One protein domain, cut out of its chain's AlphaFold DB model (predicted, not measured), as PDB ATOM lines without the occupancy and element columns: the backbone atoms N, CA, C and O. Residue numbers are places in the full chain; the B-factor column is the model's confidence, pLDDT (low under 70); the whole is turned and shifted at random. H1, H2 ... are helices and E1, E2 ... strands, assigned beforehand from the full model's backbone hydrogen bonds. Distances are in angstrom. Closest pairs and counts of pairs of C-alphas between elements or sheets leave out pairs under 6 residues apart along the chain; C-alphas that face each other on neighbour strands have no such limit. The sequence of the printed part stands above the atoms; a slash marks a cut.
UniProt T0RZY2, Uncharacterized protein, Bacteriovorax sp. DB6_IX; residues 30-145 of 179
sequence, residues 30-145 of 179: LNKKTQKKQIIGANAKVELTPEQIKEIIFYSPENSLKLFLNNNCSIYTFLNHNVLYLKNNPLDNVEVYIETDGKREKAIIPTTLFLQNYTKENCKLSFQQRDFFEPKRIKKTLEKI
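What this domain is: This is residues 30 to 145 of the 179 residues of an uncharacterized protein of Bacteriovorax sp. DB6_IX (UniProt T0RZY2). A small, strongly twisted sheet of three strands has H4 over one face and H1 on the other face, beside the strands. H3 packs on H4 and H2 on H3, while H5 and H6 lead away from the far end of H4 as an arm that makes the longest axis; residues 133 to 140 stick out. The printed part has 116 residues, with six named helices and three named strands in the order E1 H1 H2 H3 E2 E3 H4 H5 H6; the sheet order is E1 - E2 - E3, all antiparallel, and the class is mixed. By its radius of gyration of the C-alphas, 15.5 A, it is compact, but its outline is only just elongated, 50 by 33 by 27 A.

How they stand to each other: E1, residues 45 to 48, is an edge strand beside E2, residues 93 to 100; N 47 and O 97 are within hydrogen-bond range at 3.0 A. E2 forms a hairpin with the other edge strand, E3, residues 103 to 110; N 96 and O 107 are 2.8 A apart. H1, residues 50 to 59, is on the sheet at a height of 8.1 A, only just over none of the strands, with two of its C-alphas falling on E2. H2, residues 62 to 70, touches H3, residues 74 to 80, at a steep tilt of 59 degrees, closest at the C-alphas of Phe 68 and Ser 74, 5.3 A. H4, residues 111 to 122, lies over E1 and E2 on the opposite face from H1, at a height of 8.6 A. H3 and H4 touch, closest at the C-alphas of Tyr 76 and Leu 115, 6.4 A, at a tilt of 34.9 degrees, only just shallow. H4 and H5, residues 124 to 133, only just touch, only at the corner, with 3 pairs of C-alphas within 8 A. H6, residues 135 to 144, is close to H5 but not clearly touching, and apart from H4. Every O i to N i+4 pair is within hydrogen-bond range in H1, H3 and H6, against 4 of 5 in H2, 6 of 8 in H4 and 3 of 6 in H5.

Where its parts are: E1 begins at C-alpha 45 (10.343, -43.599, 87.922) and is 10.4 A long. H1, H2 and H3 measure 14.3 A, 12.9 A and 9.8 A. E2, 20.2 A, bends by 52 degrees at residue 96, and E3, 20.7 A, by 60 degrees at residue 106. H4 measures 15.7 A, H5 15.2 A and H6 14.1 A, ending at C-alpha 144 (-27.296, -34.280, 99.366).

The domain as a whole: The C-alphas farthest apart, those of Lys 103 and Ile 145, are 51.5 A apart. The printed part has no cut. The link from H3 to E2 is long, 12 residues. Mean pLDDT of the printed part is 73.2; 42 residues are under 70, among them 30 to 43, 60 to 69 and 80 to 90.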
ATOM      1  N   LEU A  30      15.246 -20.072  95.809       49.00
ATOM      2  CA  LEU A  30      14.143 -19.334  95.171       49.00
ATOM      3  C   LEU A  30      14.234 -19.274  93.633       49.00
ATOM      4  O   LEU A  30      13.259 -18.931  92.974       49.00
ATOM      5  N   ASN A  31      15.392 -19.607  93.050       46.97
ATOM      6  CA  ASN A  31      15.702 -19.380  91.632       46.97
ATOM      7  C   ASN A  31      16.070 -20.656  90.857       46.97
ATOM      8  O   ASN A  31      16.782 -20.586  89.849       46.97
ATOM      9  N   LYS A  32      15.580 -21.833  91.266       57.31
ATOM     10  CA  LYS A  32      15.664 -23.040  90.426       57.31
ATOM     11  C   LYS A  32      14.689 -22.908  89.246       57.31
ATOM     12  O   LYS A  32      13.588 -23.448  89.253       57.31
ATOM     13  N   LYS A  33      15.087 -22.129  88.231       55.00
ATOM     14  CA  LYS A  33      14.353 -21.990  86.967       55.00
ATOM     15  C   LYS A  33      14.207 -23.366  86.322       55.00
ATOM     16  O   LYS A  33      15.186 -24.105  86.211       55.00
ATOM     17  N   THR A  34      12.996 -23.682  85.877       53.69
ATOM     18  CA  THR A  34      12.667 -24.920  85.169       53.69
ATOM     19  C   THR A  34      13.600 -25.072  83.967       53.69
ATOM     20  O   THR A  34      13.586 -24.251  83.046       53.69
ATOM     21  N   GLN A  35      14.442 -26.105  83.964       52.66
ATOM     22  CA  GLN A  35      15.294 -26.396  82.816       52.66
ATOM     23  C   GLN A  35      14.469 -27.160  81.777       52.66
ATOM     24  O   GLN A  35      14.471 -28.381  81.758       52.66
ATOM     25  N   LYS A  36      13.763 -26.415  80.910       51.38
ATOM     26  CA  LYS A  36      12.876 -26.926  79.842       51.38
ATOM     27  C   LYS A  36      11.698 -27.783  80.354       51.38
ATOM     28  O   LYS A  36      11.718 -28.366  81.428       51.38
ATOM     29  N   LYS A  37      10.619 -27.857  79.564       51.09
ATOM     30  CA  LYS A  37       9.557 -28.857  79.771       51.09
ATOM     31  C   LYS A  37      10.168 -30.242  79.531       51.09
ATOM     32  O   LYS A  37      10.280 -30.660  78.382       51.09
ATOM     33  N   GLN A  38      10.597 -30.922  80.589       58.94
ATOM     34  CA  GLN A  38      10.960 -32.333  80.508       58.94
ATOM     35  C   GLN A  38       9.685 -33.157  80.324       58.94
ATOM     36  O   GLN A  38       8.758 -33.096  81.133       58.94
ATOM     37  N   ILE A  39       9.626 -33.889  79.214       62.84
ATOM     38  CA  ILE A  39       8.583 -34.877  78.960       62.84
ATOM     39  C   ILE A  39       9.015 -36.132  79.713       62.84
ATOM     40  O   ILE A  39       9.981 -36.783  79.327       62.84
ATOM     41  N   ILE A  40       8.328 -36.434  80.810       67.94
ATOM     42  CA  ILE A  40       8.565 -37.653  81.583       67.94
ATOM     43  C   ILE A  40       7.910 -38.806  80.819       67.94
ATOM     44  O   ILE A  40       6.711 -38.761  80.533       67.94
ATOM     45  N   GLY A  41       8.704 -39.807  80.430       65.31
ATOM     46  CA  GLY A  41       8.196 -41.002  79.756       65.31
ATOM     47  C   GLY A  41       7.225 -41.777  80.652       65.31
ATOM     48  O   GLY A  41       7.363 -41.770  81.870       65.31
ATOM     49  N   ALA A  42       6.254 -42.477  80.061       64.94
ATOM     50  CA  ALA A  42       5.185 -43.158  80.807       64.94
ATOM     51  C   ALA A  42       5.663 -44.246  81.796       64.94
ATOM     52  O   ALA A  42       4.896 -44.621  82.679       64.94
ATOM     53  N   ASN A  43       6.903 -44.729  81.644       69.00
ATOM     54  CA  ASN A  43       7.533 -45.753  82.487       69.00
ATOM     55  C   ASN A  43       8.661 -45.192  83.369       69.00
ATOM     56  O   ASN A  43       9.425 -45.963  83.950       69.00
ATOM     57  N   ALA A  44       8.842 -43.872  83.395       78.00
ATOM     58  CA  ALA A  44       9.933 -43.265  84.134       78.00
ATOM     59  C   ALA A  44       9.593 -43.197  85.626       78.00
ATOM     60  O   ALA A  44       8.578 -42.611  86.010       78.00
ATOM     61  N   LYS A  45      10.474 -43.741  86.469       82.81
ATOM     62  CA  LYS A  45      10.343 -43.599  87.922       82.81
ATOM     63  C   LYS A  45      10.860 -42.235  88.332       82.81
ATOM     64  O   LYS A  45      11.949 -41.831  87.927       82.81
ATOM     65  N   VAL A  46      10.087 -41.532  89.148       85.94
ATOM     66  CA  VAL A  46      10.427 -40.180  89.596       85.94
ATOM     67  C   VAL A  46      10.511 -40.161  91.110       85.94
ATOM     68  O   VAL A  46       9.538 -40.487  91.779       85.94
ATOM     69  N   GLU A  47      11.641 -39.733  91.663       87.06
ATOM     70  CA  GLU A  47      11.865 -39.647  93.112       87.06
ATOM     71  C   GLU A  47      12.442 -38.285  93.488       87.06
ATOM     72  O   GLU A  47      13.237 -37.729  92.739       87.06
ATOM     73  N   LEU A  48      12.099 -37.746  94.660       86.19
ATOM     74  CA  LEU A  48      12.760 -36.536  95.161       86.19
ATOM     75  C   LEU A  48      14.240 -36.816  95.434       86.19
ATOM     76  O   LEU A  48      14.607 -37.891  95.913       86.19
ATOM     77  N   THR A  49      15.095 -35.830  95.171       85.38
ATOM     78  CA  THR A  49      16.503 -35.944  95.558       85.38
ATOM     79  C   THR A  49      16.645 -35.904  97.085       85.38
ATOM     80  O   THR A  49      15.834 -35.271  97.767       85.38
ATOM     81  N   PRO A  50      17.676 -36.547  97.667       82.44
ATOM     82  CA  PRO A  50      17.951 -36.457  99.097       82.44
ATOM     83  C   PRO A  50      18.079 -35.014  99.593       82.44
ATOM     84  O   PRO A  50      17.656 -34.709 100.705       82.44
ATOM     85  N   GLU A  51      18.639 -34.121  98.775       81.94
ATOM     86  CA  GLU A  51      18.723 -32.690  99.069       81.94
ATOM     87  C   GLU A  51      17.328 -32.065  99.153       81.94
ATOM     88  O   GLU A  51      17.016 -31.416 100.148       81.94
ATOM     89  N   GLN A  52      16.460 -32.338  98.174       83.12
ATOM     90  CA  GLN A  52      15.091 -31.828  98.164       83.12
ATOM     91  C   GLN A  52      14.268 -32.349  99.347       83.12
ATOM     92  O   GLN A  52      13.476 -31.603  99.922       83.12
ATOM     93  N   ILE A  53      14.469 -33.610  99.743       79.62
ATOM     94  CA  ILE A  53      13.829 -34.198 100.927       79.62
ATOM     95  C   ILE A  53      14.304 -33.482 102.192       79.62
ATOM     96  O   ILE A  53      13.480 -33.076 103.007       79.62
ATOM     97  N   LYS A  54      15.619 -33.285 102.353       78.50
ATOM     98  CA  LYS A  54      16.179 -32.558 103.503       78.50
ATOM     99  C   LYS A  54      15.653 -31.130 103.577       78.50
ATOM    100  O   LYS A  54      15.335 -30.672 104.667       78.50
ATOM    101  N   GLU A  55      15.529 -30.450 102.441       76.75
ATOM    102  CA  GLU A  55      14.933 -29.114 102.365       76.75
ATOM    103  C   GLU A  55      13.472 -29.132 102.818       76.75
ATOM    104  O   GLU A  55      13.098 -28.361 103.699       76.75
ATOM    105  N   ILE A  56      12.652 -30.038 102.277       76.94
ATOM    106  CA  ILE A  56      11.244 -30.160 102.679       76.94
ATOM    107  C   ILE A  56      11.148 -30.411 104.182       76.94
ATOM    108  O   ILE A  56      10.393 -29.720 104.855       76.94
ATOM    109  N   ILE A  57      11.937 -31.341 104.720       75.75
ATOM    110  CA  ILE A  57      11.975 -31.649 106.153       75.75
ATOM    111  C   ILE A  57      12.370 -30.407 106.959       75.75
ATOM    112  O   ILE A  57      11.676 -30.058 107.904       75.75
ATOM    113  N   PHE A  58      13.440 -29.712 106.577       74.88
ATOM    114  CA  PHE A  58      13.957 -28.570 107.331       74.88
ATOM    115  C   PHE A  58      12.967 -27.400 107.410       74.88
ATOM    116  O   PHE A  58      12.874 -26.739 108.439       74.88
ATOM    117  N   TYR A  59      12.223 -27.146 106.332       72.31
ATOM    118  CA  TYR A  59      11.270 -26.038 106.263       72.31
ATOM    119  C   TYR A  59       9.825 -26.441 106.603       72.31
ATOM    120  O   TYR A  59       8.944 -25.585 106.648       72.31
ATOM    121  N   SER A  60       9.570 -27.724 106.868       69.88
ATOM    122  CA  SER A  60       8.260 -28.199 107.313       69.88
ATOM    123  C   SER A  60       8.009 -27.856 108.782       69.88
ATOM    124  O   SER A  60       8.907 -28.013 109.610       69.88
ATOM    125  N   PRO A  61       6.768 -27.505 109.160       68.31
ATOM    126  CA  PRO A  61       6.361 -27.497 110.561       68.31
ATOM    127  C   PRO A  61       6.591 -28.871 111.216       68.31
ATOM    128  O   PRO A  61       6.363 -29.907 110.589       68.31
ATOM    129  N   GLU A  62       6.969 -28.898 112.498       69.62
ATOM    130  CA  GLU A  62       7.319 -30.134 113.229       69.62
ATOM    131  C   GLU A  62       6.215 -31.213 113.160       69.62
ATOM    132  O   GLU A  62       6.489 -32.404 112.993       69.62
ATOM    133  N   ASN A  63       4.947 -30.796 113.217       66.56
ATOM    134  CA  ASN A  63       3.796 -31.701 113.124       66.56
ATOM    135  C   ASN A  63       3.700 -32.401 111.755       66.56
ATOM    136  O   ASN A  63       3.340 -33.576 111.685       66.56
ATOM    137  N   SER A  64       4.064 -31.711 110.671       65.50
ATOM    138  CA  SER A  64       4.100 -32.279 109.317       65.50
ATOM    139  C   SER A  64       5.257 -33.269 109.148       65.50
ATOM    140  O   SER A  64       5.131 -34.271 108.447       65.50
ATOM    141  N   LEU A  65       6.363 -33.031 109.856       67.25
ATOM    142  CA  LEU A  65       7.566 -33.866 109.855       67.25
ATOM    143  C   LEU A  65       7.307 -35.249 110.473       67.25
ATOM    144  O   LEU A  65       7.698 -36.270 109.906       67.25
ATOM    145  N   LYS A  66       6.559 -35.299 111.585       69.00
ATOM    146  CA  LYS A  66       6.120 -36.561 112.216       69.00
ATOM    147  C   LYS A  66       5.253 -37.402 111.275       69.00
ATOM    148  O   LYS A  66       5.386 -38.622 111.224       69.00
ATOM    149  N   LEU A  67       4.393 -36.752 110.493       65.25
ATOM    150  CA  LEU A  67       3.530 -37.419 109.516       65.25
ATOM    151  C   LEU A  67       4.309 -37.947 108.304       65.25
ATOM    152  O   LEU A  67       3.953 -39.001 107.775       65.25
ATOM    153  N   PHE A  68       5.373 -37.253 107.890       67.75
ATOM    154  CA  PHE A  68       6.289 -37.728 106.853       67.75
ATOM    155  C   PHE A  68       7.031 -38.999 107.280       67.75
ATOM    156  O   PHE A  68       7.008 -39.988 106.554       67.75
ATOM    157  N   LEU A  69       7.634 -39.000 108.474       67.88
ATOM    158  CA  LEU A  69       8.410 -40.142 108.976       67.88
ATOM    159  C   LEU A  69       7.567 -41.415 109.143       67.88
ATOM    160  O   LEU A  69       8.080 -42.517 108.967       67.88
ATOM    161  N   ASN A  70       6.278 -41.267 109.455       71.75
ATOM    162  CA  ASN A  70       5.373 -42.399 109.648       71.75
ATOM    163  C   ASN A  70       4.776 -42.936 108.337       71.75
ATOM    164  O   ASN A  70       4.333 -44.081 108.292       71.75
ATOM    165  N   ASN A  71       4.706 -42.114 107.287       71.94
ATOM    166  CA  ASN A  71       4.113 -42.496 106.009       71.94
ATOM    167  C   ASN A  71       4.698 -41.654 104.865       71.94
ATOM    168  O   ASN A  71       4.411 -40.463 104.735       71.94
ATOM    169  N   ASN A  72       5.444 -42.310 103.973       67.75
ATOM    170  CA  ASN A  72       6.068 -41.672 102.811       67.75
ATOM    171  C   ASN A  72       5.043 -40.999 101.878       67.75
ATOM    172  O   ASN A  72       5.356 -39.996 101.243       67.75
ATOM    173  N   CYS A  73       3.796 -41.484 101.834       76.00
ATOM    174  CA  CYS A  73       2.724 -40.872 101.046       76.00
ATOM    175  C   CYS A  73       2.172 -39.579 101.658       76.00
ATOM    176  O   CYS A  73       1.517 -38.808 100.958       76.00
ATOM    177  N   SER A  74       2.470 -39.281 102.925       71.94
ATOM    178  CA  SER A  74       2.090 -38.011 103.552       71.94
ATOM    179  C   SER A  74       2.730 -36.816 102.846       71.94
ATOM    180  O   SER A  74       2.105 -35.761 102.763       71.94
ATOM    181  N   ILE A  75       3.935 -36.978 102.273       70.50
ATOM    182  CA  ILE A  75       4.598 -35.898 101.526       70.50
ATOM    183  C   ILE A  75       3.772 -35.470 100.314       70.50
ATOM    184  O   ILE A  75       3.681 -34.280 100.031       70.50
ATOM    185  N   TYR A  76       3.101 -36.419  99.650       71.69
ATOM    186  CA  TYR A  76       2.186 -36.099  98.564       71.69
ATOM    187  C   TYR A  76       1.028 -35.255  99.066       71.69
ATOM    188  O   TYR A  76       0.718 -34.242  98.451       71.69
ATOM    189  N   THR A  77       0.407 -35.649 100.176       67.38
ATOM    190  CA  THR A  77      -0.708 -34.898 100.752       67.38
ATOM    191  C   THR A  77      -0.278 -33.462 101.035       67.38
ATOM    192  O   THR A  77      -0.943 -32.519 100.614       67.38
ATOM    193  N   PHE A  78       0.884 -33.267 101.656       72.25
ATOM    194  CA  PHE A  78       1.360 -31.927 101.979       72.25
ATOM    195  C   PHE A  78       1.726 -31.082 100.754       72.25
ATOM    196  O   PHE A  78       1.395 -29.895 100.719       72.25
ATOM    197  N   LEU A  79       2.366 -31.685  99.748       72.75
ATOM    198  CA  LEU A  79       2.703 -31.020  98.487       72.75
ATOM    199  C   LEU A  79       1.449 -30.704  97.657       72.75
ATOM    200  O   LEU A  79       1.343 -29.620  97.102       72.75
ATOM    201  N   ASN A  80       0.476 -31.615  97.601       69.12
ATOM    202  CA  ASN A  80      -0.760 -31.455  96.830       69.12
ATOM    203  C   ASN A  80      -1.697 -30.398  97.429       69.12
ATOM    204  O   ASN A  80      -2.419 -29.722  96.703       69.12
ATOM    205  N   HIS A  81      -1.695 -30.251  98.754       65.81
ATOM    206  CA  HIS A  81      -2.504 -29.252  99.450       65.81
ATOM    207  C   HIS A  81      -1.772 -27.915  99.659       65.81
ATOM    208  O   HIS A  81      -2.298 -27.056 100.364       65.81
ATOM    209  N   ASN A  82      -0.586 -27.722  99.061       64.56
ATOM    210  CA  ASN A  82       0.250 -26.523  99.224       64.56
ATOM    211  C   ASN A  82       0.484 -26.145 100.699       64.56
ATOM    212  O   ASN A  82       0.551 -24.972 101.049       64.56
ATOM    213  N   VAL A  83       0.577 -27.140 101.584       63.69
ATOM    214  CA  VAL A  83       0.790 -26.916 103.027       63.69
ATOM    215  C   VAL A  83       2.284 -26.779 103.335       63.69
ATOM    216  O   VAL A  83       2.670 -26.277 104.388       63.69
ATOM    217  N   LEU A  84       3.136 -27.208 102.400       64.50
ATOM    218  CA  LEU A  84       4.578 -27.011 102.457       64.50
ATOM    219  C   LEU A  84       4.930 -25.673 101.830       64.50
ATOM    220  O   LEU A  84       4.972 -25.527 100.607       64.50
ATOM    221  N   TYR A  85       5.206 -24.712 102.700       60.28
ATOM    222  CA  TYR A  85       5.745 -23.421 102.319       60.28
ATOM    223  C   TYR A  85       7.251 -23.437 102.531       60.28
ATOM    224  O   TYR A  85       7.737 -23.630 103.643       60.28
ATOM    225  N   LEU A  86       7.999 -23.169 101.469       61.62
ATOM    226  CA  LEU A  86       9.399 -22.798 101.587       61.62
ATOM    227  C   LEU A  86       9.457 -21.286 101.725       61.62
ATOM    228  O   LEU A  86       9.251 -20.561 100.754       61.62
ATOM    229  N   LYS A  87       9.728 -20.806 102.944       54.94
ATOM    230  CA  LYS A  87       9.876 -19.367 103.236       54.94
ATOM    231  C   LYS A  87       8.672 -18.544 102.762       54.94
ATOM    232  O   LYS A  87       8.832 -17.535 102.083       54.94
ATOM    233  N   ASN A  88       7.471 -19.005 103.113       58.53
ATOM    234  CA  ASN A  88       6.178 -18.412 102.745       58.53
ATOM    235  C   ASN A  88       5.809 -18.488 101.254       58.53
ATOM    236  O   ASN A  88       4.749 -17.991 100.884       58.53
ATOM    237  N   ASN A  89       6.616 -19.146 100.416       60.31
ATOM    238  CA  ASN A  89       6.263 -19.425  99.028       60.31
ATOM    239  C   ASN A  89       5.856 -20.895  98.857       60.31
ATOM    240  O   ASN A  89       6.487 -21.775  99.455       60.31
ATOM    241  N   PRO A  90       4.821 -21.184  98.050       67.00
ATOM    242  CA  PRO A  90       4.504 -22.551  97.668       67.00
ATOM    243  C   PRO A  90       5.679 -23.171  96.901       67.00
ATOM    244  O   PRO A  90       6.367 -22.511  96.119       67.00
ATOM    245  N   LEU A  91       5.938 -24.456  97.145       76.25
ATOM    246  CA  LEU A  91       6.971 -25.204  96.432       76.25
ATOM    247  C   LEU A  91       6.456 -25.585  95.035       76.25
ATOM    248  O   LEU A  91       5.919 -26.672  94.838       76.25
ATOM    249  N   ASP A  92       6.607 -24.683  94.065       77.50
ATOM    250  CA  ASP A  92       6.076 -24.861  92.702       77.50
ATOM    251  C   ASP A  92       6.885 -25.844  91.838       77.50
ATOM    252  O   ASP A  92       6.346 -26.464  90.918       77.50
ATOM    253  N   ASN A  93       8.183 -25.995  92.120       82.38
ATOM    254  CA  ASN A  93       9.093 -26.874  91.386       82.38
ATOM    255  C   ASN A  93       9.947 -27.679  92.360       82.38
ATOM    256  O   ASN A  93      10.478 -27.109  93.305       82.38
ATOM    257  N   VAL A  94      10.155 -28.961  92.079       83.19
ATOM    258  CA  VAL A  94      10.966 -29.867  92.899       83.19
ATOM    259  C   VAL A  94      12.122 -30.447  92.105       83.19
ATOM    260  O   VAL A  94      12.008 -30.733  90.910       83.19
ATOM    261  N   GLU A  95      13.241 -30.644  92.789       86.69
ATOM    262  CA  GLU A  95      14.365 -31.392  92.257       86.69
ATOM    263  C   GLU A  95      14.149 -32.899  92.444       86.69
ATOM    264  O   GLU A  95      13.892 -33.382  93.551       86.69
ATOM    265  N   VAL A  96      14.256 -33.645  91.348       87.62
ATOM    266  CA  VAL A  96      13.965 -35.077  91.289       87.62
ATOM    267  C   VAL A  96      15.069 -35.847  90.573       87.62
ATOM    268  O   VAL A  96      15.803 -35.301  89.745       87.62
ATOM    269  N   TYR A  97      15.151 -37.137  90.868       89.00
ATOM    270  CA  TYR A  97      15.749 -38.124  89.993       89.00
ATOM    271  C   TYR A  97      14.681 -38.715  89.081       89.00
ATOM    272  O   TYR A  97      13.633 -39.145  89.560       89.00
ATOM    273  N   ILE A  98      14.969 -38.754  87.785       87.88
ATOM    274  CA  ILE A  98      14.167 -39.455  86.785       87.88
ATOM    275  C   ILE A  98      14.975 -40.673  86.348       87.88
ATOM    276  O   ILE A  98      16.110 -40.538  85.893       87.88
ATOM    277  N   GLU A  99      14.407 -41.862  86.517       86.31
ATOM    278  CA  GLU A  99      14.992 -43.114  86.053       86.31
ATOM    279  C   GLU A  99      14.212 -43.629  84.845       86.31
ATOM    280  O   GLU A  99      13.022 -43.923  84.943       86.31
ATOM    281  N   THR A 100      14.881 -43.722  83.695       84.38
ATOM    282  CA  THR A 100      14.325 -44.275  82.451       84.38
ATOM    283  C   THR A 100      15.327 -45.267  81.873       84.38
ATOM    284  O   THR A 100      16.498 -44.925  81.704       84.38
ATOM    285  N   ASP A 101      14.895 -46.501  81.604       81.88
ATOM    286  CA  ASP A 101      15.725 -47.559  81.004       81.88
ATOM    287  C   ASP A 101      17.089 -47.757  81.703       81.88
ATOM    288  O   ASP A 101      18.132 -47.915  81.067       81.88
ATOM    289  N   GLY A 102      17.093 -47.696  83.042       77.88
ATOM    290  CA  GLY A 102      18.283 -47.876  83.883       77.88
ATOM    291  C   GLY A 102      19.235 -46.674  83.938       77.88
ATOM    292  O   GLY A 102      20.266 -46.741  84.608       77.88
ATOM    293  N   LYS A 103      18.913 -45.560  83.270       83.31
ATOM    294  CA  LYS A 103      19.641 -44.292  83.401       83.31
ATOM    295  C   LYS A 103      18.934 -43.385  84.395       83.31
ATOM    296  O   LYS A 103      17.750 -43.100  84.233       83.31
ATOM    297  N   ARG A 104      19.684 -42.903  85.389       86.94
ATOM    298  CA  ARG A 104      19.214 -41.954  86.403       86.94
ATOM    299  C   ARG A 104      19.758 -40.562  86.102       86.94
ATOM    300  O   ARG A 104      20.971 -40.365  86.101       86.94
ATOM    301  N   GLU A 105      18.871 -39.603  85.879       88.12
ATOM    302  CA  GLU A 105      19.228 -38.202  85.656       88.12
ATOM    303  C   GLU A 105      18.599 -37.282  86.702       88.12
ATOM    304  O   GLU A 105      17.563 -37.597  87.288       88.12
ATOM    305  N   LYS A 106      19.251 -36.144  86.958       85.75
ATOM    306  CA  LYS A 106      18.771 -35.123  87.891       85.75
ATOM    307  C   LYS A 106      18.011 -34.047  87.123       85.75
ATOM    308  O   LYS A 106      18.502 -33.541  86.117       85.75
ATOM    309  N   ALA A 107      16.842 -33.677  87.621       86.12
ATOM    310  CA  ALA A 107      15.891 -32.814  86.937       86.12
ATOM    311  C   ALA A 107      15.203 -31.853  87.912       86.12
ATOM    312  O   ALA A 107      15.089 -32.143  89.100       86.12
ATOM    313  N   ILE A 108      14.714 -30.720  87.406       84.75
ATOM    314  CA  ILE A 108      13.827 -29.813  88.148       84.75
ATOM    315  C   ILE A 108      12.515 -29.757  87.385       84.75
ATOM    316  O   ILE A 108      12.472 -29.255  86.260       84.75
ATOM    317  N   ILE A 109      11.451 -30.258  88.003       84.00
ATOM    318  CA  ILE A 109      10.135 -30.369  87.378       84.00
ATOM    319  C   ILE A 109       9.069 -29.669  88.221       84.00
ATOM    320  O   ILE A 109       9.253 -29.513  89.429       84.00
ATOM    321  N   PRO A 110       7.930 -29.281  87.622       84.88
ATOM    322  CA  PRO A 110       6.798 -28.781  88.387       84.88
ATOM    323  C   PRO A 110       6.346 -29.802  89.431       84.88
ATOM    324  O   PRO A 110       6.225 -30.994  89.130       84.88
ATOM    325  N   THR A 111       6.021 -29.333  90.632       81.38
ATOM    326  CA  THR A 111       5.529 -30.184  91.727       81.38
ATOM    327  C   THR A 111       4.297 -30.974  91.302       81.38
ATOM    328  O   THR A 111       4.198 -32.163  91.576       81.38
ATOM    329  N   THR A 112       3.398 -30.374  90.520       79.69
ATOM    330  CA  THR A 112       2.220 -31.063  89.969       79.69
ATOM    331  C   THR A 112       2.583 -32.275  89.106       79.69
ATOM    332  O   THR A 112       1.935 -33.316  89.216       79.69
ATOM    333  N   LEU A 113       3.632 -32.171  88.285       82.19
ATOM    334  CA  LEU A 113       4.108 -33.255  87.426       82.19
ATOM    335  C   LEU A 113       4.803 -34.352  88.241       82.19
ATOM    336  O   LEU A 113       4.581 -35.536  87.988       82.19
ATOM    337  N   PHE A 114       5.600 -33.974  89.244       85.81
ATOM    338  CA  PHE A 114       6.179 -34.924  90.197       85.81
ATOM    339  C   PHE A 114       5.085 -35.743  90.889       85.81
ATOM    340  O   PHE A 114       5.104 -36.972  90.849       85.81
ATOM    341  N   LEU A 115       4.097 -35.057  91.472       80.94
ATOM    342  CA  LEU A 115       3.032 -35.687  92.243       80.94
ATOM    343  C   LEU A 115       2.229 -36.674  91.392       80.94
ATOM    344  O   LEU A 115       1.947 -37.771  91.867       80.94
ATOM    345  N   GLN A 116       1.914 -36.330  90.137       79.19
ATOM    346  CA  GLN A 116       1.198 -37.215  89.208       79.19
ATOM    347  C   GLN A 116       1.928 -38.538  88.949       79.19
ATOM    348  O   GLN A 116       1.281 -39.585  88.914       79.19
ATOM    349  N   ASN A 117       3.251 -38.501  88.781       79.81
ATOM    350  CA  ASN A 117       4.043 -39.700  88.511       79.81
ATOM    351  C   ASN A 117       4.289 -40.498  89.798       79.81
ATOM    352  O   ASN A 117       3.951 -41.677  89.872       79.81
ATOM    353  N   TYR A 118       4.770 -39.836  90.854       79.38
ATOM    354  CA  TYR A 118       5.137 -40.500  92.105       79.38
ATOM    355  C   TYR A 118       3.950 -41.188  92.785       79.38
ATOM    356  O   TYR A 118       4.077 -42.317  93.260       79.38
ATOM    357  N   THR A 119       2.776 -40.548  92.837       73.38
ATOM    358  CA  THR A 119       1.644 -41.143  93.570       73.38
ATOM    359  C   THR A 119       0.920 -42.246  92.851       73.38
ATOM    360  O   THR A 119       0.427 -43.161  93.513       73.38
ATOM    361  N   LYS A 120       0.870 -42.192  91.522       70.88
ATOM    362  CA  LYS A 120       0.287 -43.268  90.728       70.88
ATOM    363  C   LYS A 120       1.026 -44.587  90.974       70.88
ATOM    364  O   LYS A 120       0.390 -45.639  91.044       70.88
ATOM    365  N   GLU A 121       2.343 -44.519  91.146       73.25
ATOM    366  CA  GLU A 121       3.191 -45.686  91.382       73.25
ATOM    367  C   GLU A 121       3.239 -46.090  92.859       73.25
ATOM    368  O   GLU A 121       2.995 -47.254  93.180       73.25
ATOM    369  N   ASN A 122       3.485 -45.134  93.762       74.19
ATOM    370  CA  ASN A 122       3.858 -45.429  95.151       74.19
ATOM    371  C   ASN A 122       2.723 -45.250  96.172       74.19
ATOM    372  O   ASN A 122       2.796 -45.797  97.268       74.19
ATOM    373  N   CYS A 123       1.658 -44.513  95.835       76.31
ATOM    374  CA  CYS A 123       0.629 -44.080  96.792       76.31
ATOM    375  C   CYS A 123      -0.798 -44.287  96.271       76.31
ATOM    376  O   CYS A 123      -1.633 -43.380  96.330       76.31
ATOM    377  N   LYS A 124      -1.103 -45.496  95.779       73.81
ATOM    378  CA  LYS A 124      -2.389 -45.826  95.130       73.81
ATOM    379  C   LYS A 124      -3.620 -45.465  95.964       73.81
ATOM    380  O   LYS A 124      -4.565 -44.900  95.422       73.81
ATOM    381  N   LEU A 125      -3.606 -45.751  97.269       69.50
ATOM    382  CA  LEU A 125      -4.721 -45.442  98.175       69.50
ATOM    383  C   LEU A 125      -4.955 -43.931  98.298       69.50
ATOM    384  O   LEU A 125      -6.071 -43.467  98.094       69.50
ATOM    385  N   SER A 126      -3.904 -43.151  98.559       68.44
ATOM    386  CA  SER A 126      -3.997 -41.687  98.644       68.44
ATOM    387  C   SER A 126      -4.389 -41.052  97.308       68.44
ATOM    388  O   SER A 126      -5.140 -40.078  97.278       68.44
ATOM    389  N   PHE A 127      -3.928 -41.630  96.195       70.31
ATOM    390  CA  PHE A 127      -4.315 -41.207  94.853       70.31
ATOM    391  C   PHE A 127      -5.808 -41.443  94.588       70.31
ATOM    392  O   PHE A 127      -6.497 -40.526  94.154       70.31
ATOM    393  N   GLN A 128      -6.331 -42.629  94.917       70.88
ATOM    394  CA  GLN A 128      -7.764 -42.938  94.817       70.88
ATOM    395  C   GLN A 128      -8.609 -42.065  95.751       70.88
ATOM    396  O   GLN A 128      -9.718 -41.670  95.396       70.88
ATOM    397  N   GLN A 129      -8.089 -41.733  96.935       68.88
ATOM    398  CA  GLN A 129      -8.806 -40.900  97.895       68.88
ATOM    399  C   GLN A 129      -8.953 -39.444  97.450       68.88
ATOM    400  O   GLN A 129      -9.916 -38.790  97.850       68.88
ATOM    401  N   ARG A 130      -8.048 -38.943  96.597       70.56
ATOM    402  CA  ARG A 130      -8.119 -37.583  96.039       70.56
ATOM    403  C   ARG A 130      -9.488 -37.293  95.431       70.56
ATOM    404  O   ARG A 130     -10.031 -36.210  95.631       70.56
ATOM    405  N   ASP A 131     -10.054 -38.277  94.744       71.19
ATOM    406  CA  ASP A 131     -11.338 -38.154  94.071       71.19
ATOM    407  C   ASP A 131     -12.480 -37.820  95.043       71.19
ATOM    408  O   ASP A 131     -13.401 -37.096  94.674       71.19
ATOM    409  N   PHE A 132     -12.432 -38.298  96.295       67.19
ATOM    410  CA  PHE A 132     -13.450 -37.970  97.304       67.19
ATOM    411  C   PHE A 132     -13.418 -36.499  97.719       67.19
ATOM    412  O   PHE A 132     -14.460 -35.942  98.064       67.19
ATOM    413  N   PHE A 133     -12.248 -35.865  97.644       68.19
ATOM    414  CA  PHE A 133     -12.040 -34.471  98.028       68.19
ATOM    415  C   PHE A 133     -12.094 -33.503  96.840       68.19
ATOM    416  O   PHE A 133     -11.813 -32.316  96.992       68.19
ATOM    417  N   GLU A 134     -12.482 -33.971  95.649       75.06
ATOM    418  CA  GLU A 134     -12.704 -33.074  94.518       75.06
ATOM    419  C   GLU A 134     -13.841 -32.086  94.831       75.06
ATOM    420  O   GLU A 134     -14.929 -32.517  95.228       75.06
ATOM    421  N   PRO A 135     -13.668 -30.773  94.576       74.25
ATOM    422  CA  PRO A 135     -14.661 -29.757  94.933       74.25
ATOM    423  C   PRO A 135     -16.067 -30.053  94.404       74.25
ATOM    424  O   PRO A 135     -17.056 -29.822  95.093       74.25
ATOM    425  N   LYS A 136     -16.170 -30.626  93.195       76.44
ATOM    426  CA  LYS A 136     -17.450 -31.046  92.605       76.44
ATOM    427  C   LYS A 136     -18.118 -32.165  93.405       76.44
ATOM    428  O   LYS A 136     -19.337 -32.144  93.566       76.44
ATOM    429  N   ARG A 137     -17.345 -33.140  93.893       72.88
ATOM    430  CA  ARG A 137     -17.869 -34.247  94.702       72.88
ATOM    431  C   ARG A 137     -18.225 -33.781  96.101       72.88
ATOM    432  O   ARG A 137     -19.311 -34.113  96.552       72.88
ATOM    433  N   ILE A 138     -17.389 -32.951  96.727       76.88
ATOM    434  CA  ILE A 138     -17.707 -32.318  98.014       76.88
ATOM    435  C   ILE A 138     -19.010 -31.533  97.894       76.88
ATOM    436  O   ILE A 138     -19.929 -31.771  98.668       76.88
ATOM    437  N   LYS A 139     -19.134 -30.664  96.882       78.81
ATOM    438  CA  LYS A 139     -20.358 -29.899  96.626       78.81
ATOM    439  C   LYS A 139     -21.573 -30.815  96.482       78.81
ATOM    440  O   LYS A 139     -22.555 -30.618  97.181       78.81
ATOM    441  N   LYS A 140     -21.483 -31.859  95.654       80.69
ATOM    442  CA  LYS A 140     -22.573 -32.828  95.460       80.69
ATOM    443  C   LYS A 140     -22.924 -33.596  96.739       80.69
ATOM    444  O   LYS A 140     -24.084 -33.934  96.950       80.69
ATOM    445  N   THR A 141     -21.938 -33.910  97.575       78.50
ATOM    446  CA  THR A 141     -22.154 -34.543  98.880       78.50
ATOM    447  C   THR A 141     -22.854 -33.577  99.831       78.50
ATOM    448  O   THR A 141     -23.857 -33.953 100.422       78.50
ATOM    449  N   LEU A 142     -22.399 -32.326  99.918       75.69
ATOM    450  CA  LEU A 142     -23.023 -31.288 100.742       75.69
ATOM    451  C   LEU A 142     -24.442 -30.942 100.274       75.69
ATOM    452  O   LEU A 142     -25.305 -30.728 101.106       75.69
ATOM    453  N   GLU A 143     -24.713 -30.948  98.969       78.94
ATOM    454  CA  GLU A 143     -26.063 -30.749  98.417       78.94
ATOM    455  C   GLU A 143     -27.024 -31.893  98.769       78.94
ATOM    456  O   GLU A 143     -28.227 -31.678  98.881       78.94
ATOM    457  N   LYS A 144     -26.508 -33.117  98.929       77.75
ATOM    458  CA  LYS A 144     -27.296 -34.280  99.366       77.75
ATOM    459  C   LYS A 144     -27.490 -34.330 100.873       77.75
ATOM    460  O   LYS A 144     -28.444 -34.944 101.341       77.75
ATOM    461  N   ILE A 145     -26.572 -33.730 101.620       71.81
ATOM    462  CA  ILE A 145     -26.722 -33.528 103.051       71.81
ATOM    463  C   ILE A 145     -27.685 -32.349 103.208       71.81
ATOM    464  O   ILE A 145     -27.286 -31.192 103.251       71.81
TER     465      ILE A 145